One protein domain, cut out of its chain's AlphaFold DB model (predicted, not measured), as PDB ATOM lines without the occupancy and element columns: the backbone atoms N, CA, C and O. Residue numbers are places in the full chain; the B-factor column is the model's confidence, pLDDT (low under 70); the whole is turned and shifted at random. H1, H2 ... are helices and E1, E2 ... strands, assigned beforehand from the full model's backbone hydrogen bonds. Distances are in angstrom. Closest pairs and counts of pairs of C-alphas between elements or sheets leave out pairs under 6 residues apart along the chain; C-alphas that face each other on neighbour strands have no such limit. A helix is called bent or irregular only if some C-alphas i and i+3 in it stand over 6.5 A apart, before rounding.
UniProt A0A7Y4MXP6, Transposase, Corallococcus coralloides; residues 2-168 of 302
ATOM      1  N   ALA A   2      42.697 -64.079 -51.501       88.75
ATOM      2  CA  ALA A   2      41.903 -62.855 -51.368       88.75
ATOM      3  C   ALA A   2      40.414 -63.229 -51.394       88.75
ATOM      4  O   ALA A   2      40.046 -64.160 -52.104       88.75
ATOM      5  N   VAL A   3      39.572 -62.527 -50.633       89.38
ATOM      6  CA  VAL A   3      38.136 -62.827 -50.500       89.38
ATOM      7  C   VAL A   3      37.334 -61.546 -50.691       89.38
ATOM      8  O   VAL A   3      37.678 -60.513 -50.121       89.38
ATOM      9  N   PHE A   4      36.271 -61.623 -51.489       90.88
ATOM     10  CA  PHE A   4      35.382 -60.511 -51.815       90.88
ATOM     11  C   PHE A   4      33.953 -60.821 -51.363       90.88
ATOM     12  O   PHE A   4      33.494 -61.953 -51.480       90.88
ATOM     13  N   LEU A   5      33.260 -59.795 -50.870       89.56
ATOM     14  CA  LEU A   5      31.860 -59.836 -50.448       89.56
ATOM     15  C   LEU A   5      31.196 -58.504 -50.831       89.56
ATOM     16  O   LEU A   5      31.774 -57.436 -50.609       89.56
ATOM     17  N   ILE A   6      29.998 -58.564 -51.402       89.12
ATOM     18  CA  ILE A   6      29.184 -57.436 -51.853       89.12
ATOM     19  C   ILE A   6      27.913 -57.430 -51.007       89.12
ATOM     20  O   ILE A   6      26.935 -58.120 -51.273       89.12
ATOM     21  N   VAL A   7      27.924 -56.607 -49.965       87.38
ATOM     22  CA  VAL A   7      26.825 -56.498 -49.001       87.38
ATOM     23  C   VAL A   7      26.397 -55.049 -48.813       87.38
ATOM     24  O   VAL A   7      27.204 -54.124 -48.881       87.38
ATOM     25  N   LYS A   8      25.102 -54.854 -48.536       84.62
ATOM     26  CA  LYS A   8      24.501 -53.528 -48.300       84.62
ATOM     27  C   LYS A   8      24.967 -52.875 -46.993       84.62
ATOM     28  O   LYS A   8      24.871 -51.662 -46.847       84.62
ATOM     29  N   SER A   9      25.453 -53.672 -46.041       85.44
ATOM     30  CA  SER A   9      25.970 -53.204 -44.756       85.44
ATOM     31  C   SER A   9      27.470 -53.425 -44.674       85.44
ATOM     32  O   SER A   9      27.988 -54.421 -45.168       85.44
ATOM     33  N   ARG A  10      28.152 -52.524 -43.968       82.81
ATOM     34  CA  ARG A  10      29.532 -52.722 -43.523       82.81
ATOM     35  C   ARG A  10      29.636 -52.998 -42.011       82.81
ATOM     36  O   ARG A  10      30.727 -53.083 -41.484       82.81
ATOM     37  N   GLY A  11      28.530 -53.126 -41.276       87.88
ATOM     38  CA  GLY A  11      28.555 -53.229 -39.806       87.88
ATOM     39  C   GLY A  11      29.431 -54.366 -39.242       87.88
ATOM     40  O   GLY A  11      29.710 -55.346 -39.927       87.88
ATOM     41  N   LYS A  12      29.811 -54.259 -37.957       88.56
ATOM     42  CA  LYS A  12      30.655 -55.224 -37.212       88.56
ATOM     43  C   LYS A  12      30.346 -56.701 -37.514       88.56
ATOM     44  O   LYS A  12      31.275 -57.478 -37.710       88.56
ATOM     45  N   ALA A  13      29.065 -57.070 -37.591       88.31
ATOM     46  CA  ALA A  13      28.630 -58.434 -37.895       88.31
ATOM     47  C   ALA A  13      29.186 -58.964 -39.233       88.31
ATOM     48  O   ALA A  13      29.637 -60.101 -39.297       88.31
ATOM     49  N   VAL A  14      29.243 -58.129 -40.277       87.94
ATOM     50  CA  VAL A  14      29.831 -58.488 -41.580       87.94
ATOM     51  C   VAL A  14      31.321 -58.790 -41.430       87.94
ATOM     52  O   VAL A  14      31.787 -59.828 -41.893       87.94
ATOM     53  N   ALA A  15      32.064 -57.922 -40.736       87.31
ATOM     54  CA  ALA A  15      33.490 -58.129 -40.484       87.31
ATOM     55  C   ALA A  15      33.759 -59.412 -39.675       87.31
ATOM     56  O   ALA A  15      34.709 -60.133 -39.976       87.31
ATOM     57  N   GLN A  16      32.912 -59.726 -38.689       89.06
ATOM     58  CA  GLN A  16      32.989 -60.974 -37.919       89.06
ATOM     59  C   GLN A  16      32.710 -62.209 -38.784       89.06
ATOM     60  O   GLN A  16      33.448 -63.187 -38.689       89.06
ATOM     61  N   THR A  17      31.710 -62.161 -39.668       87.12
ATOM     62  CA  THR A  17      31.426 -63.250 -40.617       87.12
ATOM     63  C   THR A  17      32.578 -63.464 -41.602       87.12
ATOM     64  O   THR A  17      32.939 -64.606 -41.863       87.12
ATOM     65  N   MET A  18      33.197 -62.393 -42.116       85.75
ATOM     66  CA  MET A  18      34.304 -62.505 -43.078       85.75
ATOM     67  C   MET A  18      35.619 -62.997 -42.462       85.75
ATOM     68  O   MET A  18      36.337 -63.761 -43.101       85.75
ATOM     69  N   LEU A  19      35.959 -62.551 -41.248       86.19
ATOM     70  CA  LEU A  19      37.187 -62.972 -40.558       86.19
ATOM     71  C   LEU A  19      37.024 -64.321 -39.836       86.19
ATOM     72  O   LEU A  19      38.017 -65.006 -39.582       86.19
ATOM     73  N   GLY A  20      35.784 -64.703 -39.522       83.56
ATOM     74  CA  GLY A  20      35.444 -65.872 -38.722       83.56
ATOM     75  C   GLY A  20      35.671 -65.654 -37.221       83.56
ATOM     76  O   GLY A  20      36.516 -64.869 -36.795       83.56
ATOM     77  N   GLN A  21      34.943 -66.413 -36.396       73.81
ATOM     78  CA  GLN A  21      35.036 -66.338 -34.926       73.81
ATOM     79  C   GLN A  21      36.429 -66.711 -34.378       73.81
ATOM     80  O   GLN A  21      36.767 -66.369 -33.250       73.81
ATOM     81  N   GLY A  22      37.244 -67.416 -35.172       77.44
ATOM     82  CA  GLY A  22      38.569 -67.911 -34.797       77.44
ATOM     83  C   GLY A  22      39.750 -67.173 -35.432       77.44
ATOM     84  O   GLY A  22      40.814 -67.778 -35.550       77.44
ATOM     85  N   PHE A  23      39.596 -65.925 -35.894       83.44
ATOM     86  CA  PHE A  23      40.674 -65.178 -36.561       83.44
ATOM     87  C   PHE A  23      41.945 -65.060 -35.692       83.44
ATOM     88  O   PHE A  23      41.944 -64.402 -34.653       83.44
ATOM     89  N   ARG A  24      43.054 -65.683 -36.130       84.62
ATOM     90  CA  ARG A  24      44.348 -65.687 -35.402       84.62
ATOM     91  C   ARG A  24      45.418 -64.751 -35.983       84.62
ATOM     92  O   ARG A  24      46.457 -64.550 -35.340       84.62
ATOM     93  N   GLY A  25      45.186 -64.225 -37.187       89.12
ATOM     94  CA  GLY A  25      46.124 -63.367 -37.916       89.12
ATOM     95  C   GLY A  25      46.217 -61.946 -37.354       89.12
ATOM     96  O   GLY A  25      45.625 -61.633 -36.323       89.12
ATOM     97  N   THR A  26      46.950 -61.084 -38.056       92.81
ATOM     98  CA  THR A  26      46.982 -59.640 -37.790       92.81
ATOM     99  C   THR A  26      46.119 -58.926 -38.822       92.81
ATOM    100  O   THR A  26      46.317 -59.093 -40.024       92.81
ATOM    101  N   LEU A  27      45.151 -58.138 -38.361       93.94
ATOM    102  CA  LEU A  27      44.268 -57.342 -39.204       93.94
ATOM    103  C   LEU A  27      44.912 -55.985 -39.509       93.94
ATOM    104  O   LEU A  27      44.976 -55.130 -38.629       93.94
ATOM    105  N   ILE A  28      45.344 -55.766 -40.749       94.88
ATOM    106  CA  ILE A  28      45.771 -54.441 -41.217       94.88
ATOM    107  C   ILE A  28      44.525 -53.696 -41.721       94.88
ATOM    108  O   ILE A  28      43.844 -54.176 -42.626       94.88
ATOM    109  N   SER A  29      44.176 -52.561 -41.112       92.69
ATOM    110  CA  SER A  29      42.943 -51.819 -41.428       92.69
ATOM    111  C   SER A  29      43.090 -50.315 -41.212       92.69
ATOM    112  O   SER A  29      44.049 -49.843 -40.609       92.69
ATOM    113  N   ASP A  30      42.104 -49.536 -41.644       89.81
ATOM    114  CA  ASP A  30      41.905 -48.176 -41.140       89.81
ATOM    115  C   ASP A  30      41.455 -48.183 -39.653       89.81
ATOM    116  O   ASP A  30      41.382 -49.224 -38.988       89.81
ATOM    117  N   ARG A  31      41.154 -46.998 -39.102       90.06
ATOM    118  CA  ARG A  31      40.690 -46.822 -37.709       90.06
ATOM    119  C   ARG A  31      39.195 -47.118 -37.509       90.06
ATOM    120  O   ARG A  31      38.617 -46.703 -36.508       90.06
ATOM    121  N   TRP A  32      38.534 -47.775 -38.456       88.50
ATOM    122  CA  TRP A  32      37.082 -47.896 -38.439       88.50
ATOM    123  C   TRP A  32      36.573 -48.829 -37.324       88.50
ATOM    124  O   TRP A  32      37.098 -49.917 -37.068       88.50
ATOM    125  N   CYS A  33      35.519 -48.377 -36.640       86.94
ATOM    126  CA  CYS A  33      35.017 -48.955 -35.391       86.94
ATOM    127  C   CYS A  33      34.509 -50.401 -35.503       86.94
ATOM    128  O   CYS A  33      34.501 -51.122 -34.503       86.94
ATOM    129  N   ALA A  34      34.139 -50.864 -36.704       89.00
ATOM    130  CA  ALA A  34      33.670 -52.232 -36.935       89.00
ATOM    131  C   ALA A  34      34.712 -53.309 -36.580       89.00
ATOM    132  O   ALA A  34      34.334 -54.462 -36.377       89.00
ATOM    133  N   TYR A  35      35.991 -52.939 -36.454       89.75
ATOM    134  CA  TYR A  35      37.094 -53.822 -36.067       89.75
ATOM    135  C   TYR A  35      37.491 -53.737 -34.583       89.75
ATOM    136  O   TYR A  35      38.400 -54.444 -34.158       89.75
ATOM    137  N   ASN A  36      36.814 -52.924 -33.760       89.75
ATOM    138  CA  ASN A  36      37.178 -52.723 -32.346       89.75
ATOM    139  C   ASN A  36      36.962 -53.949 -31.436       89.75
ATOM    140  O   ASN A  36      37.359 -53.920 -30.279       89.75
ATOM    141  N   TRP A  37      36.364 -55.027 -31.948       89.56
ATOM    142  CA  TRP A  37      36.285 -56.322 -31.261       89.56
ATOM    143  C   TRP A  37      37.539 -57.190 -31.454       89.56
ATOM    144  O   TRP A  37      37.715 -58.161 -30.723       89.56
ATOM    145  N   VAL A  38      38.402 -56.868 -32.425       90.00
ATOM    146  CA  VAL A  38      39.697 -57.534 -32.597       90.00
ATOM    147  C   VAL A  38      40.687 -56.911 -31.615       90.00
ATOM    148  O   VAL A  38      40.821 -55.686 -31.552       90.00
ATOM    149  N   HIS A  39      41.387 -57.752 -30.853       89.94
ATOM    150  CA  HIS A  39      42.370 -57.321 -29.859       89.94
ATOM    151  C   HIS A  39      43.429 -56.387 -30.471       89.94
ATOM    152  O   HIS A  39      43.918 -56.656 -31.568       89.94
ATOM    153  N   ALA A  40      43.825 -55.319 -29.768       88.62
ATOM    154  CA  ALA A  40      44.692 -54.274 -30.328       88.62
ATOM    155  C   ALA A  40      46.036 -54.819 -30.854       88.62
ATOM    156  O   ALA A  40      46.398 -54.534 -31.986       88.62
ATOM    157  N   LEU A  41      46.697 -55.719 -30.112       88.12
ATOM    158  CA  LEU A  41      47.936 -56.395 -30.553       88.12
ATOM    159  C   LEU A  41      47.768 -57.340 -31.767       88.12
ATOM    160  O   LEU A  41      48.748 -57.890 -32.266       88.12
ATOM    161  N   LYS A  42      46.532 -57.576 -32.222       92.31
ATOM    162  CA  LYS A  42      46.186 -58.321 -33.444       92.31
ATOM    163  C   LYS A  42      45.673 -57.397 -34.553       92.31
ATOM    164  O   LYS A  42      45.119 -57.875 -35.541       92.31
ATOM    165  N   ARG A  43      45.865 -56.084 -34.417       94.94
ATOM    166  CA  ARG A  43      45.511 -55.066 -35.409       94.94
ATOM    167  C   ARG A  43      46.737 -54.240 -35.765       94.94
ATOM    168  O   ARG A  43      47.544 -53.950 -34.902       94.94
ATOM    169  N   GLN A  44      46.818 -53.799 -37.009       96.88
ATOM    170  CA  GLN A  44      47.736 -52.759 -37.448       96.88
ATOM    171  C   GLN A  44      46.916 -51.641 -38.088       96.88
ATOM    172  O   GLN A  44      46.254 -51.848 -39.105       96.88
ATOM    173  N   VAL A  45      46.952 -50.451 -37.497       96.38
ATOM    174  CA  VAL A  45      46.342 -49.256 -38.085       96.38
ATOM    175  C   VAL A  45      47.172 -48.825 -39.293       96.38
ATOM    176  O   VAL A  45      48.390 -48.679 -39.208       96.38
ATOM    177  N   CYS A  46      46.506 -48.616 -40.424       95.62
ATOM    178  CA  CYS A  46      47.111 -48.196 -41.680       95.62
ATOM    179  C   CYS A  46      47.632 -46.755 -41.570       95.62
ATOM    180  O   CYS A  46      46.854 -45.796 -41.537       95.62
ATOM    181  N   TRP A  47      48.955 -46.597 -41.567       96.75
ATOM    182  CA  TRP A  47      49.635 -45.308 -41.426       96.75
ATOM    183  C   TRP A  47      49.321 -44.314 -42.548       96.75
ATOM    184  O   TRP A  47      49.243 -43.119 -42.284       96.75
ATOM    185  N   ALA A  48      49.013 -44.784 -43.762       91.75
ATOM    186  CA  ALA A  48      48.572 -43.918 -44.861       91.75
ATOM    187  C   ALA A  48      47.251 -43.175 -44.554       91.75
ATOM    188  O   ALA A  48      47.004 -42.098 -45.092       91.75
ATOM    189  N   HIS A  49      46.403 -43.709 -43.663       91.56
ATOM    190  CA  HIS A  49      45.222 -42.988 -43.178       91.56
ATOM    191  C   HIS A  49      45.578 -41.963 -42.097       91.56
ATOM    192  O   HIS A  49      44.986 -40.892 -42.076       91.56
ATOM    193  N   LEU A  50      46.556 -42.257 -41.233       96.00
ATOM    194  CA  LEU A  50      47.032 -41.314 -40.214       96.00
ATOM    195  C   LEU A  50      47.704 -40.090 -40.843       96.00
ATOM    196  O   LEU A  50      47.488 -38.978 -40.382       96.00
ATOM    197  N   VAL A  51      48.443 -40.273 -41.938       95.94
ATOM    198  CA  VAL A  51      49.064 -39.162 -42.675       95.94
ATOM    199  C   VAL A  51      48.028 -38.189 -43.214       95.94
ATOM    200  O   VAL A  51      48.163 -36.999 -42.966       95.94
ATOM    201  N   ARG A  52      46.937 -38.680 -43.813       94.12
ATOM    202  CA  ARG A  52      45.818 -37.830 -44.265       94.12
ATOM    203  C   ARG A  52      45.158 -37.057 -43.117       94.12
ATOM    204  O   ARG A  52      44.716 -35.929 -43.307       94.12
ATOM    205  N   GLU A  53      45.095 -37.640 -41.917       94.88
ATOM    206  CA  GLU A  53      44.621 -36.930 -40.718       94.88
ATOM    207  C   GLU A  53      45.606 -35.825 -40.309       94.88
ATOM    208  O   GLU A  53      45.175 -34.720 -39.992       94.88
ATOM    209  N   TYR A  54      46.916 -36.091 -40.352       97.25
ATOM    210  CA  TYR A  54      47.958 -35.123 -39.991       97.25
ATOM    211  C   TYR A  54      48.091 -33.996 -41.028       97.25
ATOM    212  O   TYR A  54      48.207 -32.835 -40.641       97.25
ATOM    213  N   GLU A  55      47.962 -34.287 -42.323       96.06
ATOM    214  CA  GLU A  55      47.770 -33.289 -43.388       96.06
ATOM    215  C   GLU A  55      46.524 -32.434 -43.096       96.06
ATOM    216  O   GLU A  55      46.599 -31.206 -43.071       96.06
ATOM    217  N   GLY A  56      45.409 -33.068 -42.720       95.56
ATOM    218  CA  GLY A  56      44.201 -32.388 -42.247       95.56
ATOM    219  C   GLY A  56      44.353 -31.625 -40.919       95.56
ATOM    220  O   GLY A  56      43.454 -30.859 -40.557       95.56
ATOM    221  N   PHE A  57      45.452 -31.798 -40.173       96.88
ATOM    222  CA  PHE A  57      45.826 -30.928 -39.050       96.88
ATOM    223  C   PHE A  57      46.629 -29.716 -39.555       96.88
ATOM    224  O   PHE A  57      46.364 -28.596 -39.115       96.88
ATOM    225  N   VAL A  58      47.533 -29.911 -40.527       96.75
ATOM    226  CA  VAL A  58      48.270 -28.840 -41.231       96.75
ATOM    227  C   VAL A  58      47.319 -27.849 -41.902       96.75
ATOM    228  O   VAL A  58      47.458 -26.640 -41.705       96.75
ATOM    229  N   GLU A  59      46.300 -28.342 -42.608       94.88
ATOM    230  CA  GLU A  59      45.271 -27.521 -43.268       94.88
ATOM    231  C   GLU A  59      44.467 -26.634 -42.302       94.88
ATOM    232  O   GLU A  59      43.926 -25.608 -42.711       94.88
ATOM    233  N   ARG A  60      44.383 -26.992 -41.012       93.94
ATOM    234  CA  ARG A  60      43.608 -26.240 -40.006       93.94
ATOM    235  C   ARG A  60      44.360 -25.059 -39.391       93.94
ATOM    236  O   ARG A  60      43.730 -24.255 -38.706       93.94
ATOM    237  N   GLY A  61      45.667 -24.939 -39.622       91.94
ATOM    238  CA  GLY A  61      46.472 -23.827 -39.109       91.94
ATOM    239  C   GLY A  61      46.722 -23.856 -37.592       91.94
ATOM    240  O   GLY A  61      46.404 -24.819 -36.891       91.94
ATOM    241  N   GLY A  62      47.335 -22.780 -37.084       95.94
ATOM    242  CA  GLY A  62      47.639 -22.593 -35.659       95.94
ATOM    243  C   GLY A  62      48.425 -23.752 -35.031       95.94
ATOM    244  O   GLY A  62      49.282 -24.366 -35.669       95.94
ATOM    245  N   GLU A  63      48.092 -24.089 -33.782       96.06
ATOM    246  CA  GLU A  63      48.702 -25.212 -33.056       96.06
ATOM    247  C   GLU A  63      48.510 -26.567 -33.750       96.06
ATOM    248  O   GLU A  63      49.406 -27.411 -33.715       96.06
ATOM    249  N   ALA A  64      47.374 -26.767 -34.429       96.88
ATOM    250  CA  ALA A  64      47.132 -27.989 -35.193       96.88
ATOM    251  C   ALA A  64      48.139 -28.137 -36.341       96.88
ATOM    252  O   ALA A  64      48.639 -29.237 -36.565       96.88
ATOM    253  N   LYS A  65      48.515 -27.032 -36.999       97.44
ATOM    254  CA  LYS A  65      49.556 -27.047 -38.029       97.44
ATOM    255  C   LYS A  65      50.930 -27.387 -37.463       97.44
ATOM    256  O   LYS A  65      51.548 -28.330 -37.948       97.44
ATOM    257  N   ARG A  66      51.367 -26.693 -36.404       97.75
ATOM    258  CA  ARG A  66      52.662 -26.952 -35.739       97.75
ATOM    259  C   ARG A  66      52.816 -28.424 -35.337       97.75
ATOM    260  O   ARG A  66      53.901 -28.991 -35.447       97.75
ATOM    261  N   LEU A  67      51.738 -29.040 -34.854       98.19
ATOM    262  CA  LEU A  67      51.735 -30.438 -34.424       98.19
ATOM    263  C   LEU A  67      51.576 -31.418 -35.591       98.19
ATOM    264  O   LEU A  67      52.252 -32.443 -35.596       98.19
ATOM    265  N   GLY A  68      50.768 -31.091 -36.603       97.75
ATOM    266  CA  GLY A  68      50.644 -31.863 -37.841       97.75
ATOM    267  C   GLY A  68      51.969 -31.974 -38.600       97.75
ATOM    268  O   GLY A  68      52.371 -33.075 -38.955       97.75
ATOM    269  N   GLU A  69      52.702 -30.867 -38.760       97.81
ATOM    270  CA  GLU A  69      54.024 -30.848 -39.412       97.81
ATOM    271  C   GLU A  69      55.048 -31.724 -38.668       97.81
ATOM    272  O   GLU A  69      55.809 -32.459 -39.295       97.81
ATOM    273  N   ARG A  70      55.033 -31.712 -37.327       98.25
ATOM    274  CA  ARG A  70      55.897 -32.577 -36.502       98.25
ATOM    275  C   ARG A  70      55.491 -34.050 -36.565       98.25
ATOM    276  O   ARG A  70      56.359 -34.908 -36.660       98.25
ATOM    277  N   LEU A  71      54.191 -34.351 -36.552       98.44
ATOM    278  CA  LEU A  71      53.687 -35.718 -36.711       98.44
ATOM    279  C   LEU A  71      54.066 -36.293 -38.079       98.44
ATOM    280  O   LEU A  71      54.530 -37.427 -38.154       98.44
ATOM    281  N   LEU A  72      53.935 -35.503 -39.147       97.94
ATOM    282  CA  LEU A  72      54.404 -35.877 -40.480       97.94
ATOM    283  C   LEU A  72      55.920 -36.122 -40.497       97.94
ATOM    284  O   LEU A  72      56.358 -37.092 -41.112       97.94
ATOM    285  N   ALA A  73      56.716 -35.329 -39.771       96.50
ATOM    286  CA  ALA A  73      58.158 -35.554 -39.673       96.50
ATOM    287  C   ALA A  73      58.528 -36.913 -39.067       96.50
ATOM    288  O   ALA A  73      59.329 -37.645 -39.651       96.50
ATOM    289  N   GLU A  74      57.891 -37.299 -37.960       97.62
ATOM    290  CA  GLU A  74      58.083 -38.635 -37.386       97.62
ATOM    291  C   GLU A  74      57.613 -39.740 -38.352       97.62
ATOM    292  O   GLU A  74      58.245 -40.791 -38.438       97.62
ATOM    293  N   VAL A  75      56.548 -39.516 -39.137       96.69
ATOM    294  CA  VAL A  75      56.104 -40.499 -40.144       96.69
ATOM    295  C   VAL A  75      57.104 -40.651 -41.296       96.69
ATOM    296  O   VAL A  75      57.328 -41.772 -41.745       96.69
ATOM    297  N   PHE A  76      57.749 -39.577 -41.755       95.06
ATOM    298  CA  PHE A  76      58.796 -39.680 -42.780       95.06
ATOM    299  C   PHE A  76      59.931 -40.612 -42.319       95.06
ATOM    300  O   PHE A  76      60.270 -41.578 -43.005       95.06
ATOM    301  N   VAL A  77      60.438 -40.383 -41.103       96.00
ATOM    302  CA  VAL A  77      61.507 -41.190 -40.486       96.00
ATOM    303  C   VAL A  77      61.058 -42.638 -40.232       96.00
ATOM    304  O   VAL A  77      61.836 -43.578 -40.417       96.00
ATOM    305  N   LEU A  78      59.787 -42.846 -39.860       97.19
ATOM    306  CA  LEU A  78      59.178 -44.171 -39.697       97.19
ATOM    307  C   LEU A  78      59.251 -44.979 -40.992       97.19
ATOM    308  O   LEU A  78      59.677 -46.135 -40.959       97.19
ATOM    309  N   PHE A  79      58.835 -44.391 -42.118       95.75
ATOM    310  CA  PHE A  79      58.838 -45.086 -43.405       95.75
ATOM    311  C   PHE A  79      60.250 -45.328 -43.923       95.75
ATOM    312  O   PHE A  79      60.526 -46.442 -44.361       95.75
ATOM    313  N   GLU A  80      61.168 -44.368 -43.786       95.19
ATOM    314  CA  GLU A  80      62.585 -44.559 -44.125       95.19
ATOM    315  C   GLU A  80      63.169 -45.794 -43.413       95.19
ATOM    316  O   GLU A  80      63.683 -46.716 -44.051       95.19
ATOM    317  N   TRP A  81      63.031 -45.870 -42.085       96.62
ATOM    318  CA  TRP A  81      63.551 -47.002 -41.316       96.62
ATOM    319  C   TRP A  81      62.779 -48.301 -41.559       96.62
ATOM    320  O   TRP A  81      63.379 -49.374 -41.479       96.62
ATOM    321  N   TRP A  82      61.480 -48.232 -41.864       96.44
ATOM    322  CA  TRP A  82      60.703 -49.414 -42.231       96.44
ATOM    323  C   TRP A  82      61.133 -49.989 -43.580       96.44
ATOM    324  O   TRP A  82      61.341 -51.196 -43.659       96.44
ATOM    325  N   HIS A  83      61.322 -49.161 -44.613       94.50
ATOM    326  CA  HIS A  83      61.810 -49.612 -45.919       94.50
ATOM    327  C   HIS A  83      63.193 -50.260 -45.791       94.50
ATOM    328  O   HIS A  83      63.378 -51.390 -46.237       94.50
ATOM    329  N   LEU A  84      64.126 -49.621 -45.075       95.00
ATOM    330  CA  LEU A  84      65.442 -50.207 -44.795       95.00
ATOM    331  C   LEU A  84      65.344 -51.553 -44.056       95.00
ATOM    332  O   LEU A  84      66.142 -52.451 -44.316       95.00
ATOM    333  N   ALA A  85      64.382 -51.718 -43.142       95.00
ATOM    334  CA  ALA A  85      64.181 -52.976 -42.421       95.00
ATOM    335  C   ALA A  85      63.503 -54.061 -43.277       95.00
ATOM    336  O   ALA A  85      63.874 -55.229 -43.181       95.00
ATOM    337  N   ARG A  86      62.537 -53.680 -44.123       93.50
ATOM    338  CA  ARG A  86      61.854 -54.547 -45.098       93.50
ATOM    339  C   ARG A  86      62.838 -55.096 -46.130       93.50
ATOM    340  O   ARG A  86      62.797 -56.281 -46.438       93.50
ATOM    341  N   ASP A  87      63.733 -54.241 -46.615       93.81
ATOM    342  CA  ASP A  87      64.679 -54.552 -47.692       93.81
ATOM    343  C   ASP A  87      65.995 -55.171 -47.169       93.81
ATOM    344  O   ASP A  87      66.941 -55.376 -47.924       93.81
ATOM    345  N   GLY A  88      66.070 -55.486 -45.868       93.81
ATOM    346  CA  GLY A  88      67.195 -56.190 -45.239       93.81
ATOM    347  C   GLY A  88      68.403 -55.324 -44.858       93.81
ATOM    348  O   GLY A  88      69.293 -55.802 -44.157       93.81
ATOM    349  N   PHE A  89      68.427 -54.042 -45.234       95.12
ATOM    350  CA  PHE A  89      69.506 -53.101 -44.900       95.12
ATOM    351  C   PHE A  89      69.567 -52.719 -43.409       95.12
ATOM    352  O   PHE A  89      70.608 -52.272 -42.927       95.12
ATOM    353  N   LEU A  90      68.475 -52.894 -42.655       94.44
ATOM    354  CA  LEU A  90      68.398 -52.590 -41.225       94.44
ATOM    355  C   LEU A  90      67.893 -53.794 -40.424       94.44
ATOM    356  O   LEU A  90      66.716 -54.143 -40.475       94.44
ATOM    357  N   ASN A  91      68.764 -54.405 -39.613       95.50
ATOM    358  CA  ASN A  91      68.362 -55.562 -38.806       95.50
ATOM    359  C   ASN A  91      67.213 -55.232 -37.829       95.50
ATOM    360  O   ASN A  91      67.139 -54.141 -37.251       95.50
ATOM    361  N   ARG A  92      66.331 -56.216 -37.611       94.25
ATOM    362  CA  ARG A  92      65.068 -56.060 -36.871       94.25
ATOM    363  C   ARG A  92      65.246 -55.503 -35.455       94.25
ATOM    364  O   ARG A  92      64.479 -54.634 -35.046       94.25
ATOM    365  N   ALA A  93      66.276 -55.937 -34.729       96.50
ATOM    366  CA  ALA A  93      66.568 -55.454 -33.377       96.50
ATOM    367  C   ALA A  93      66.987 -53.970 -33.359       96.50
ATOM    368  O   ALA A  93      66.601 -53.210 -32.467       96.50
ATOM    369  N   THR A  94      67.748 -53.525 -34.364       96.75
ATOM    370  CA  THR A  94      68.151 -52.119 -34.517       96.75
ATOM    371  C   THR A  94      66.988 -51.255 -34.991       96.75
ATOM    372  O   THR A  94      66.819 -50.156 -34.465       96.75
ATOM    373  N   PHE A  95      66.142 -51.762 -35.894       97.19
ATOM    374  CA  PHE A  95      64.877 -51.123 -36.262       97.19
ATOM    375  C   PHE A  95      63.986 -50.898 -35.032       97.19
ATOM    376  O   PHE A  95      63.622 -49.764 -34.736       97.19
ATOM    377  N   GLN A  96      63.738 -51.936 -34.228       97.81
ATOM    378  CA  GLN A  96      62.971 -51.824 -32.981       97.81
ATOM    379  C   GLN A  96      63.586 -50.821 -31.993       97.81
ATOM    380  O   GLN A  96      62.864 -50.024 -31.393       97.81
ATOM    381  N   ARG A  97      64.916 -50.812 -31.833       97.62
ATOM    382  CA  ARG A  97      65.621 -49.844 -30.972       97.62
ATOM    383  C   ARG A  97      65.471 -48.402 -31.473       97.62
ATOM    384  O   ARG A  97      65.241 -47.518 -30.650       97.62
ATOM    385  N   LYS A  98      65.558 -48.176 -32.789       96.38
ATOM    386  CA  LYS A  98      65.325 -46.876 -33.448       96.38
ATOM    387  C   LYS A  98      63.869 -46.413 -33.331       96.38
ATOM    388  O   LYS A  98      63.640 -45.243 -33.057       96.38
ATOM    389  N   MET A  99      62.898 -47.320 -33.447       97.81
ATOM    390  CA  MET A  99      61.472 -46.990 -33.345       97.81
ATOM    391  C   MET A  99      61.046 -46.535 -31.939       97.81
ATOM    392  O   MET A  99      60.230 -45.630 -31.824       97.81
ATOM    393  N   ARG A 100      61.617 -47.077 -30.851       97.50
ATOM    394  CA  ARG A 100      61.233 -46.719 -29.460       97.50
ATOM    395  C   ARG A 100      61.194 -45.209 -29.126       97.50
ATOM    396  O   ARG A 100      60.286 -44.805 -28.398       97.50
ATOM    397  N   PRO A 101      62.164 -44.355 -29.514       97.75
ATOM    398  CA  PRO A 101      62.042 -42.904 -29.339       97.75
ATOM    399  C   PRO A 101      60.969 -42.270 -30.237       97.75
ATOM    400  O   PRO A 101      60.200 -41.466 -29.726       97.75
ATOM    401  N   LEU A 102      60.873 -42.668 -31.511       97.69
ATOM    402  CA  LEU A 102      59.878 -42.166 -32.474       97.69
ATOM    403  C   LEU A 102      58.446 -42.452 -32.000       97.69
ATOM    404  O   LEU A 102      57.610 -41.557 -31.946       97.69
ATOM    405  N   MET A 103      58.185 -43.683 -31.551       98.00
ATOM    406  CA  MET A 103      56.894 -44.098 -30.990       98.00
ATOM    407  C   MET A 103      56.451 -43.191 -29.838       98.00
ATOM    408  O   MET A 103      55.314 -42.721 -29.805       98.00
ATOM    409  N   ARG A 104      57.379 -42.896 -28.915       98.25
ATOM    410  CA  ARG A 104      57.124 -42.003 -27.779       98.25
ATOM    411  C   ARG A 104      56.897 -40.560 -28.211       98.25
ATOM    412  O   ARG A 104      56.045 -39.911 -27.616       98.25
ATOM    413  N   GLU A 105      57.619 -40.056 -29.211       98.31
ATOM    414  CA  GLU A 105      57.414 -38.687 -29.702       98.31
ATOM    415  C   GLU A 105      56.068 -38.540 -30.419       98.31
ATOM    416  O   GLU A 105      55.348 -37.586 -30.139       98.31
ATOM    417  N   VAL A 106      55.653 -39.514 -31.238       98.38
ATOM    418  CA  VAL A 106      54.309 -39.524 -31.846       98.38
ATOM    419  C   VAL A 106      53.213 -39.555 -30.778       98.38
ATOM    420  O   VAL A 106      52.281 -38.754 -30.834       98.38
ATOM    421  N   GLU A 107      53.322 -40.423 -29.768       98.38
ATOM    422  CA  GLU A 107      52.355 -40.468 -28.661       98.38
ATOM    423  C   GLU A 107      52.341 -39.154 -27.857       98.38
ATOM    424  O   GLU A 107      51.269 -38.649 -27.518       98.38
ATOM    425  N   ARG A 108      53.509 -38.537 -27.623       98.62
ATOM    426  CA  ARG A 108      53.639 -37.233 -26.952       98.62
ATOM    427  C   ARG A 108      53.013 -36.098 -27.771       98.62
ATOM    428  O   ARG A 108      52.302 -35.272 -27.207       98.62
ATOM    429  N   LEU A 109      53.231 -36.069 -29.087       98.62
ATOM    430  CA  LEU A 109      52.648 -35.093 -30.018       98.62
ATOM    431  C   LEU A 109      51.123 -35.212 -30.098       98.62
ATOM    432  O   LEU A 109      50.424 -34.200 -30.085       98.62
ATOM    433  N   LEU A 110      50.597 -36.437 -30.137       98.56
ATOM    434  CA  LEU A 110      49.155 -36.685 -30.095       98.56
ATOM    435  C   LEU A 110      48.554 -36.281 -28.741       98.56
ATOM    436  O   LEU A 110      47.455 -35.730 -28.711       98.56
ATOM    437  N   ALA A 111      49.260 -36.504 -27.630       98.62
ATOM    438  CA  ALA A 111      48.817 -36.066 -26.306       98.62
ATOM    439  C   ALA A 111      48.823 -34.531 -26.169       98.62
ATOM    440  O   ALA A 111      47.889 -33.971 -25.598       98.62
ATOM    441  N   GLU A 112      49.819 -33.853 -26.745       98.56
ATOM    442  CA  GLU A 112      49.882 -32.389 -26.856       98.56
ATOM    443  C   GLU A 112      48.688 -31.869 -27.684       98.56
ATOM    444  O   GLU A 112      47.907 -31.045 -27.206       98.56
ATOM    445  N   ALA A 113      48.451 -32.438 -28.873       98.31
ATOM    446  CA  ALA A 113      47.328 -32.085 -29.750       98.31
ATOM    447  C   ALA A 113      45.950 -32.334 -29.106       98.31
ATOM    448  O   ALA A 113      45.023 -31.542 -29.284       98.31
ATOM    449  N   ALA A 114      45.819 -33.397 -28.306       98.25
ATOM    450  CA  ALA A 114      44.617 -33.710 -27.535       98.25
ATOM    451  C   ALA A 114      44.268 -32.660 -26.462       98.25
ATOM    452  O   ALA A 114      43.117 -32.637 -26.013       98.25
ATOM    453  N   GLN A 115      45.229 -31.820 -26.059       97.88
ATOM    454  CA  GLN A 115      45.068 -30.777 -25.041       97.88
ATOM    455  C   GLN A 115      44.951 -29.373 -25.649       97.88
ATOM    456  O   GLN A 115      44.067 -28.620 -25.250       97.88
ATOM    457  N   VAL A 116      45.824 -29.016 -26.603       97.44
ATOM    458  CA  VAL A 116      45.982 -27.616 -27.056       97.44
ATOM    459  C   VAL A 116      45.233 -27.270 -28.346       97.44
ATOM    460  O   VAL A 116      45.035 -26.093 -28.642       97.44
ATOM    461  N   CYS A 117      44.822 -28.259 -29.146       97.06
ATOM    462  CA  CYS A 117      44.193 -27.998 -30.441       97.06
ATOM    463  C   CYS A 117      42.660 -27.824 -30.355       97.06
ATOM    464  O   CYS A 117      42.018 -28.297 -29.414       97.06
ATOM    465  N   PRO A 118      42.025 -27.214 -31.379       94.62
ATOM    466  CA  PRO A 118      40.569 -27.139 -31.476       94.62
ATOM    467  C   PRO A 118      39.887 -28.514 -31.408       94.62
ATOM    468  O   PRO A 118      40.439 -29.516 -31.869       94.62
ATOM    469  N   LYS A 119      38.639 -28.542 -30.905       95.31
ATOM    470  CA  LYS A 119      37.856 -29.767 -30.628       95.31
ATOM    471  C   LYS A 119      37.975 -30.890 -31.682       95.31
ATOM    472  O   LYS A 119      38.157 -32.026 -31.246       95.31
ATOM    473  N   PRO A 120      37.911 -30.643 -33.012       94.06
ATOM    474  CA  PRO A 120      38.030 -31.713 -34.008       94.06
ATOM    475  C   PRO A 120      39.394 -32.416 -33.989       94.06
ATOM    476  O   PRO A 120      39.448 -33.639 -34.000       94.06
ATOM    477  N   VAL A 121      40.488 -31.652 -33.912       96.88
ATOM    478  CA  VAL A 121      41.860 -32.187 -33.881       96.88
ATOM    479  C   VAL A 121      42.102 -32.893 -32.556       96.88
ATOM    480  O   VAL A 121      42.508 -34.048 -32.543       96.88
ATOM    481  N   ALA A 122      41.745 -32.242 -31.446       97.75
ATOM    482  CA  ALA A 122      41.906 -32.814 -30.119       97.75
ATOM    483  C   ALA A 122      41.106 -34.120 -29.936       97.75
ATOM    484  O   ALA A 122      41.585 -35.061 -29.306       97.75
ATOM    485  N   GLY A 123      39.901 -34.200 -30.515       97.75
ATOM    486  CA  GLY A 123      39.100 -35.424 -30.581       97.75
ATOM    487  C   GLY A 123      39.792 -36.524 -31.383       97.75
ATOM    488  O   GLY A 123      40.022 -37.606 -30.848       97.75
ATOM    489  N   THR A 124      40.198 -36.238 -32.625       97.00
ATOM    490  CA  THR A 124      40.924 -37.199 -33.472       97.00
ATOM    491  C   THR A 124      42.193 -37.718 -32.791       97.00
ATOM    492  O   THR A 124      42.421 -38.926 -32.783       97.00
ATOM    493  N   SER A 125      42.981 -36.851 -32.150       97.88
ATOM    494  CA  SER A 125      44.192 -37.248 -31.420       97.88
ATOM    495  C   SER A 125      43.897 -38.193 -30.250       97.88
ATOM    496  O   SER A 125      44.608 -39.184 -30.085       97.88
ATOM    497  N   ARG A 126      42.817 -37.965 -29.485       98.00
ATOM    498  CA  ARG A 126      42.370 -38.903 -28.434       98.00
ATOM    499  C   ARG A 126      41.954 -40.259 -29.005       98.00
ATOM    500  O   ARG A 126      42.344 -41.284 -28.451       98.00
ATOM    501  N   GLU A 127      41.229 -40.289 -30.123       95.75
ATOM    502  CA  GLU A 127      40.836 -41.554 -30.764       95.75
ATOM    503  C   GLU A 127      42.024 -42.328 -31.355       95.75
ATOM    504  O   GLU A 127      42.000 -43.558 -31.371       95.75
ATOM    505  N   ILE A 128      43.082 -41.645 -31.808       96.38
ATOM    506  CA  ILE A 128      44.328 -42.304 -32.234       96.38
ATOM    507  C   ILE A 128      45.070 -42.882 -31.016       96.38
ATOM    508  O   ILE A 128      45.491 -44.035 -31.059       96.38
ATOM    509  N   LEU A 129      45.168 -42.139 -29.905       96.62
ATOM    510  CA  LEU A 129      45.830 -42.604 -28.675       96.62
ATOM    511  C   LEU A 129      45.167 -43.842 -28.051       96.62
ATOM    512  O   LEU A 129      45.871 -44.723 -27.558       96.62
ATOM    513  N   LYS A 130      43.833 -43.968 -28.130       94.69
ATOM    514  CA  LYS A 130      43.106 -45.193 -27.729       94.69
ATOM    515  C   LYS A 130      43.554 -46.445 -28.497       94.69
ATOM    516  O   LYS A 130      43.328 -47.556 -28.027       94.69
ATOM    517  N   LEU A 131      44.163 -46.280 -29.672       93.75
ATOM    518  CA  LEU A 131      44.622 -47.360 -30.547       93.75
ATOM    519  C   LEU A 131      46.149 -47.555 -30.523       93.75
ATOM    520  O   LEU A 131      46.649 -48.294 -31.368       93.75
ATOM    521  N   LYS A 132      46.886 -46.940 -29.580       92.94
ATOM    522  CA  LYS A 132      48.365 -46.956 -29.531       92.94
ATOM    523  C   LYS A 132      48.990 -48.344 -29.755       92.94
ATOM    524  O   LYS A 132      49.885 -48.486 -30.580       92.94
ATOM    525  N   ASP A 133      48.450 -49.389 -29.127       90.38
ATOM    526  CA  ASP A 133      49.001 -50.751 -29.204       90.38
ATOM    527  C   ASP A 133      48.846 -51.374 -30.608       90.38
ATOM    528  O   ASP A 133      49.608 -52.264 -30.982       90.38
ATOM    529  N   ALA A 134      47.888 -50.871 -31.398       95.44
ATOM    530  CA  ALA A 134      47.643 -51.236 -32.792       95.44
ATOM    531  C   ALA A 134      48.344 -50.302 -33.803       95.44
ATOM    532  O   ALA A 134      48.281 -50.545 -35.007       95.44
ATOM    533  N   LEU A 135      49.002 -49.219 -33.366       96.75
ATOM    534  CA  LEU A 135      49.805 -48.367 -34.260       96.75
ATOM    535  C   LEU A 135      51.128 -49.045 -34.641       96.75
ATOM    536  O   LEU A 135      51.656 -48.825 -35.734       96.75
ATOM    537  N   TRP A 136      51.658 -49.877 -33.742       96.75
ATOM    538  CA  TRP A 136      53.060 -50.298 -33.737       96.75
ATOM    539  C   TRP A 136      53.281 -51.795 -33.985       96.75
ATOM    540  O   TRP A 136      54.414 -52.265 -33.915       96.75
ATOM    541  N   THR A 137      52.241 -52.572 -34.285       96.44
ATOM    542  CA  THR A 137      52.338 -54.032 -34.466       96.44
ATOM    543  C   THR A 137      53.352 -54.435 -35.542       96.44
ATOM    544  O   THR A 137      54.108 -55.381 -35.330       96.44
ATOM    545  N   PHE A 138      53.482 -53.666 -36.626       95.81
ATOM    546  CA  PHE A 138      54.495 -53.850 -37.677       95.81
ATOM    547  C   PHE A 138      55.955 -53.746 -37.184       95.81
ATOM    548  O   PHE A 138      56.868 -54.290 -37.813       95.81
ATOM    549  N   VAL A 139      56.198 -53.092 -36.039       96.44
ATOM    550  CA  VAL A 139      57.519 -52.981 -35.391       96.44
ATOM    551  C   VAL A 139      57.912 -54.281 -34.684       96.44
ATOM    552  O   VAL A 139      59.095 -54.628 -34.617       96.44
ATOM    553  N   TYR A 140      56.929 -55.040 -34.199       94.44
ATOM    554  CA  TYR A 140      57.147 -56.237 -33.384       94.44
ATOM    555  C   TYR A 140      56.881 -57.531 -34.156       94.44
ATOM    556  O   TYR A 140      57.703 -58.441 -34.113       94.44
ATOM    557  N   THR A 141      55.812 -57.595 -34.949       92.81
ATOM    558  CA  THR A 141      55.438 -58.767 -35.754       92.81
ATOM    559  C   THR A 141      56.049 -58.695 -37.152       92.81
ATOM    560  O   THR A 141      55.853 -57.720 -37.874       92.81
ATOM    561  N   GLU A 142      56.832 -59.706 -37.521       89.81
ATOM    562  CA  GLU A 142      57.402 -59.842 -38.865       89.81
ATOM    563  C   GLU A 142      56.309 -60.127 -39.912       89.81
ATOM    564  O   GLU A 142      55.257 -60.677 -39.587       89.81
ATOM    565  N   GLY A 143      56.518 -59.688 -41.157       90.19
ATOM    566  CA  GLY A 143      55.538 -59.817 -42.245       90.19
ATOM    567  C   GLY A 143      54.299 -58.910 -42.147       90.19
ATOM    568  O   GLY A 143      53.477 -58.914 -43.060       90.19
ATOM    569  N   VAL A 144      54.150 -58.115 -41.081       93.94
ATOM    570  CA  VAL A 144      53.092 -57.097 -40.965       93.94
ATOM    571  C   VAL A 144      53.585 -55.781 -41.570       93.94
ATOM    572  O   VAL A 144      54.617 -55.255 -41.154       93.94
ATOM    573  N   GLU A 145      52.837 -55.229 -42.526       94.50
ATOM    574  CA  GLU A 145      53.109 -53.908 -43.104       94.50
ATOM    575  C   GLU A 145      52.436 -52.777 -42.304       94.50
ATOM    576  O   GLU A 145      51.331 -52.965 -41.796       94.50
ATOM    577  N   PRO A 146      53.023 -51.565 -42.243       95.50
ATOM    578  CA  PRO A 146      52.391 -50.389 -41.638       95.50
ATOM    579  C   PRO A 146      51.191 -49.855 -42.442       95.50
ATOM    580  O   PRO A 146      50.475 -48.979 -41.959       95.50
ATOM    581  N   THR A 147      50.957 -50.336 -43.666       93.38
ATOM    582  CA  THR A 147      49.891 -49.853 -44.561       93.38
ATOM    583  C   THR A 147      49.048 -51.000 -45.102       93.38
ATOM    584  O   THR A 147      49.518 -52.124 -45.225       93.38
ATOM    585  N   ASN A 148      47.800 -50.708 -45.470       89.50
ATOM    586  CA  ASN A 148      46.886 -51.679 -46.075       89.50
ATOM    587  C   ASN A 148      46.999 -51.725 -47.617       89.50
ATOM    588  O   ASN A 148      46.053 -52.108 -48.310       89.50
ATOM    589  N   ASN A 149      48.150 -51.314 -48.165       85.44
ATOM    590  CA  ASN A 149      48.359 -51.110 -49.601       85.44
ATOM    591  C   ASN A 149      48.040 -52.363 -50.428       85.44
ATOM    592  O   ASN A 149      47.486 -52.252 -51.523       85.44
ATOM    593  N   LEU A 150      48.336 -53.556 -49.898       83.50
ATOM    594  CA  LEU A 150      48.024 -54.826 -50.552       83.50
ATOM    595  C   LEU A 150      46.513 -55.023 -50.760       83.50
ATOM    596  O   LEU A 150      46.090 -55.318 -51.877       83.50
ATOM    597  N   ALA A 151      45.695 -54.818 -49.723       84.06
ATOM    598  CA  ALA A 151      44.246 -54.991 -49.832       84.06
ATOM    599  C   ALA A 151      43.595 -53.863 -50.648       84.06
ATOM    600  O   ALA A 151      42.683 -54.124 -51.429       84.06
ATOM    601  N   GLU A 152      44.087 -52.624 -50.535       85.25
ATOM    602  CA  GLU A 152      43.638 -51.502 -51.376       85.25
ATOM    603  C   GLU A 152      43.921 -51.767 -52.868       85.25
ATOM    604  O   GLU A 152      43.076 -51.499 -53.730       85.25
ATOM    605  N   ARG A 153      45.076 -52.371 -53.180       86.38
ATOM    606  CA  ARG A 153      45.466 -52.801 -54.531       86.38
ATOM    607  C   ARG A 153      44.580 -53.925 -55.064       86.38
ATOM    608  O   ARG A 153      44.133 -53.829 -56.204       86.38
ATOM    609  N   ASP A 154      44.288 -54.943 -54.255       86.56
ATOM    610  CA  ASP A 154      43.378 -56.035 -54.633       86.56
ATOM    611  C   ASP A 154      41.950 -55.515 -54.885       86.56
ATOM    612  O   ASP A 154      41.313 -55.843 -55.890       86.56
ATOM    613  N   LEU A 155      41.461 -54.646 -53.994       87.25
ATOM    614  CA  LEU A 155      40.119 -54.069 -54.041       87.25
ATOM    615  C   LEU A 155      39.906 -53.163 -55.265       87.25
ATOM    616  O   LEU A 155      38.776 -53.025 -55.745       87.25
ATOM    617  N   ARG A 156      40.980 -52.584 -55.821       88.06
ATOM    618  CA  ARG A 156      40.932 -51.687 -56.986       88.06
ATOM    619  C   ARG A 156      40.199 -52.299 -58.182       88.06
ATOM    620  O   ARG A 156      39.456 -51.580 -58.848       88.06
ATOM    621  N   HIS A 157      40.351 -53.600 -58.440       86.12
ATOM    622  CA  HIS A 157      39.642 -54.272 -59.536       86.12
ATOM    623  C   HIS A 157      38.118 -54.263 -59.338       86.12
ATOM    624  O   HIS A 157      37.386 -53.904 -60.260       86.12
ATOM    625  N   ALA A 158      37.645 -54.569 -58.125       88.88
ATOM    626  CA  ALA A 158      36.225 -54.523 -57.777       88.88
ATOM    627  C   ALA A 158      35.658 -53.095 -57.868       88.88
ATOM    628  O   ALA A 158      34.562 -52.878 -58.384       88.88
ATOM    629  N   VAL A 159      36.425 -52.102 -57.400       88.88
ATOM    630  CA  VAL A 159      36.027 -50.685 -57.431       88.88
ATOM    631  C   VAL A 159      35.929 -50.153 -58.860       88.88
ATOM    632  O   VAL A 159      34.996 -49.405 -59.149       88.88
ATOM    633  N   ILE A 160      36.853 -50.533 -59.751       88.56
ATOM    634  CA  ILE A 160      36.787 -50.167 -61.173       88.56
ATOM    635  C   ILE A 160      35.540 -50.781 -61.809       88.56
ATOM    636  O   ILE A 160      34.730 -50.024 -62.334       88.56
ATOM    637  N   TRP A 161      35.330 -52.097 -61.673       87.56
ATOM    638  CA  TRP A 161      34.148 -52.787 -62.215       87.56
ATOM    639  C   TRP A 161      32.849 -52.115 -61.745       87.56
ATOM    640  O   TRP A 161      32.019 -51.713 -62.560       87.56
ATOM    641  N   ARG A 162      32.698 -51.880 -60.436       89.12
ATOM    642  CA  ARG A 162      31.519 -51.195 -59.881       89.12
ATOM    643  C   ARG A 162      31.306 -49.799 -60.481       89.12
ATOM    644  O   ARG A 162      30.164 -49.398 -60.668       89.12
ATOM    645  N   LYS A 163      32.380 -49.046 -60.755       87.44
ATOM    646  CA  LYS A 163      32.295 -47.710 -61.372       87.44
ATOM    647  C   LYS A 163      31.927 -47.768 -62.857       87.44
ATOM    648  O   LYS A 163      31.140 -46.939 -63.290       87.44
ATOM    649  N   THR A 164      32.478 -48.709 -63.624       90.50
ATOM    650  CA  THR A 164      32.255 -48.806 -65.079       90.50
ATOM    651  C   THR A 164      30.947 -49.498 -65.455       90.50
ATOM    652  O   THR A 164      30.420 -49.250 -66.530       90.50
ATOM    653  N   SER A 165      30.431 -50.372 -64.588       85.75
ATOM    654  CA  SER A 165      29.248 -51.204 -64.858       85.75
ATOM    655  C   SER A 165      28.079 -50.918 -63.910       85.75
ATOM    656  O   SER A 165      27.162 -51.723 -63.822       85.75
ATOM    657  N   PHE A 166      28.125 -49.811 -63.162       84.94
ATOM    658  CA  PHE A 166      27.109 -49.381 -62.181       84.94
ATOM    659  C   PHE A 166      26.808 -50.369 -61.030       84.94
ATOM    660  O   PHE A 166      25.894 -50.143 -60.239       84.94
ATOM    661  N   GLY A 167      27.620 -51.420 -60.868       85.06
ATOM    662  CA  GLY A 167      27.445 -52.452 -59.846       85.06
ATOM    663  C   GLY A 167      26.536 -53.598 -60.297       85.06
ATOM    664  O   GLY A 167      26.379 -53.857 -61.485       85.06
ATOM    665  N   THR A 168      25.979 -54.329 -59.334       88.69
ATOM    666  CA  THR A 168      25.124 -55.499 -59.563       88.69
ATOM    667  C   THR A 168      23.674 -55.178 -59.206       88.69
ATOM    668  O   THR A 168      23.405 -54.545 -58.187       88.69
TER     669      THR A 168
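This is residues 2 to 168 of the 302 residues of the protein "Transposase" of Corallococcus coralloides (UniProt A0A7Y4MXP6). An up-and-down bundle of four helices, H2 to H5, each running against the one before it, makes one side of this model, with the long H3 and H4 side by side and the shorter H2 and H5 coming close to each other at one place; on the other side H1 and H8 lie as two separate arms with a gap between them. The small parallel sheet of E1 and E2 sits near the middle, and the four-residue helices H6 and H7 are between E2 and the bundle. The printed part has 167 residues, with eight named helices and two named strands in the order H1, E1, E2, H2, H3, H4, H5, H6, H7, H8, and its class is mostly helix. The whole is compact, with a radius of gyration of the C-alphas of 17.4 A, and spans 46 by 40 by 31 A.

Start at residue 2 and go on to H1, residues 12 to 19, which touches no helix. Next come E1, residues 27 to 29, and E2, residues 43 to 45, parallel neighbours with 20 degrees between their directions; look for N 29 and O 44 at 3.0 A and N 44 and O 27 at 2.8 A, both within hydrogen-bond range. H2, residues 47 to 58, forms a helical hairpin with H3, residues 62 to 86: they touch, with the C-alphas of Val 58 and Lys 65 closest at 3.9 A, at a shallow tilt of 24 degrees, opposite ways, and H3 does this with residues 64 to 75 alone. H3 forms a second hairpin with H4, residues 92 to 116, at a shallow tilt of 13 degrees, opposite ways; the closest C-alphas are those of Leu 71 and Val 106, 6.2 A apart. H4 forms a third with H5, residues 119 to 129, at a shallow tilt of 29 degrees, opposite ways; H4 touches it with residues 107 to 116 alone, and the C-alphas of Ala 114 and Ala 122 are closest at 3.9 A. H2 and H5 are close but not clearly touching, with the C-alphas of Phe 57 and Val 121 closest at 6.6 A. For H6, residues 132 to 135, and E2 the closest C-alphas are those of Ala 134 and Gln 44, 4.9 A apart. H7, residues 137 to 140, touches H4, whose residues 95 to 99 alone take part; the C-alphas of Val 139 and Gln 96 are closest at 6.1 A. H8, residues 149 to 164, touches no helix; it is near E1, with 6 pairs of C-alphas within 10 A, and apart from H1. In H1, H3 and H5 every O i to N i+4 pair is within hydrogen-bond range, against 7 of 8 in H2, 18 of 21 in H4 and 10 of 12 in H8; H6 and H7 are too short for such a pair.

Find C-alpha 12 at (30.655, -55.224, -37.212); from there H1 runs 10.7 A. E1 measures 6.1 A, E2 6.5 A and H2 16.5 A. Look for C-alpha 62 at (47.639, -22.593, -35.659), where H3 begins its 36.2 A. H4 measures 35.6 A, with a kink of 32 degrees near residue 99, and is only just irregular: C-alphas 98 and 101 are 6.6 A apart. H5 measures 15.2 A, H6 5.1 A and H7 5.4 A. H8 measures 22.5 A, has a kink of 33 degrees near residue 157 and ends at C-alpha 164, (32.255, -48.806, -65.079).

The two C-alphas farthest apart are those of Thr 94 and Thr 168, at 49.9 A. The printed part has no cut. Its one long link is E1 to E2, residues 30 to 42. Residues 160 to 166, of which 160 to 164 belong to H8, stand free. The mean pLDDT of the printed part is 92.9, and no printed residue is under 70.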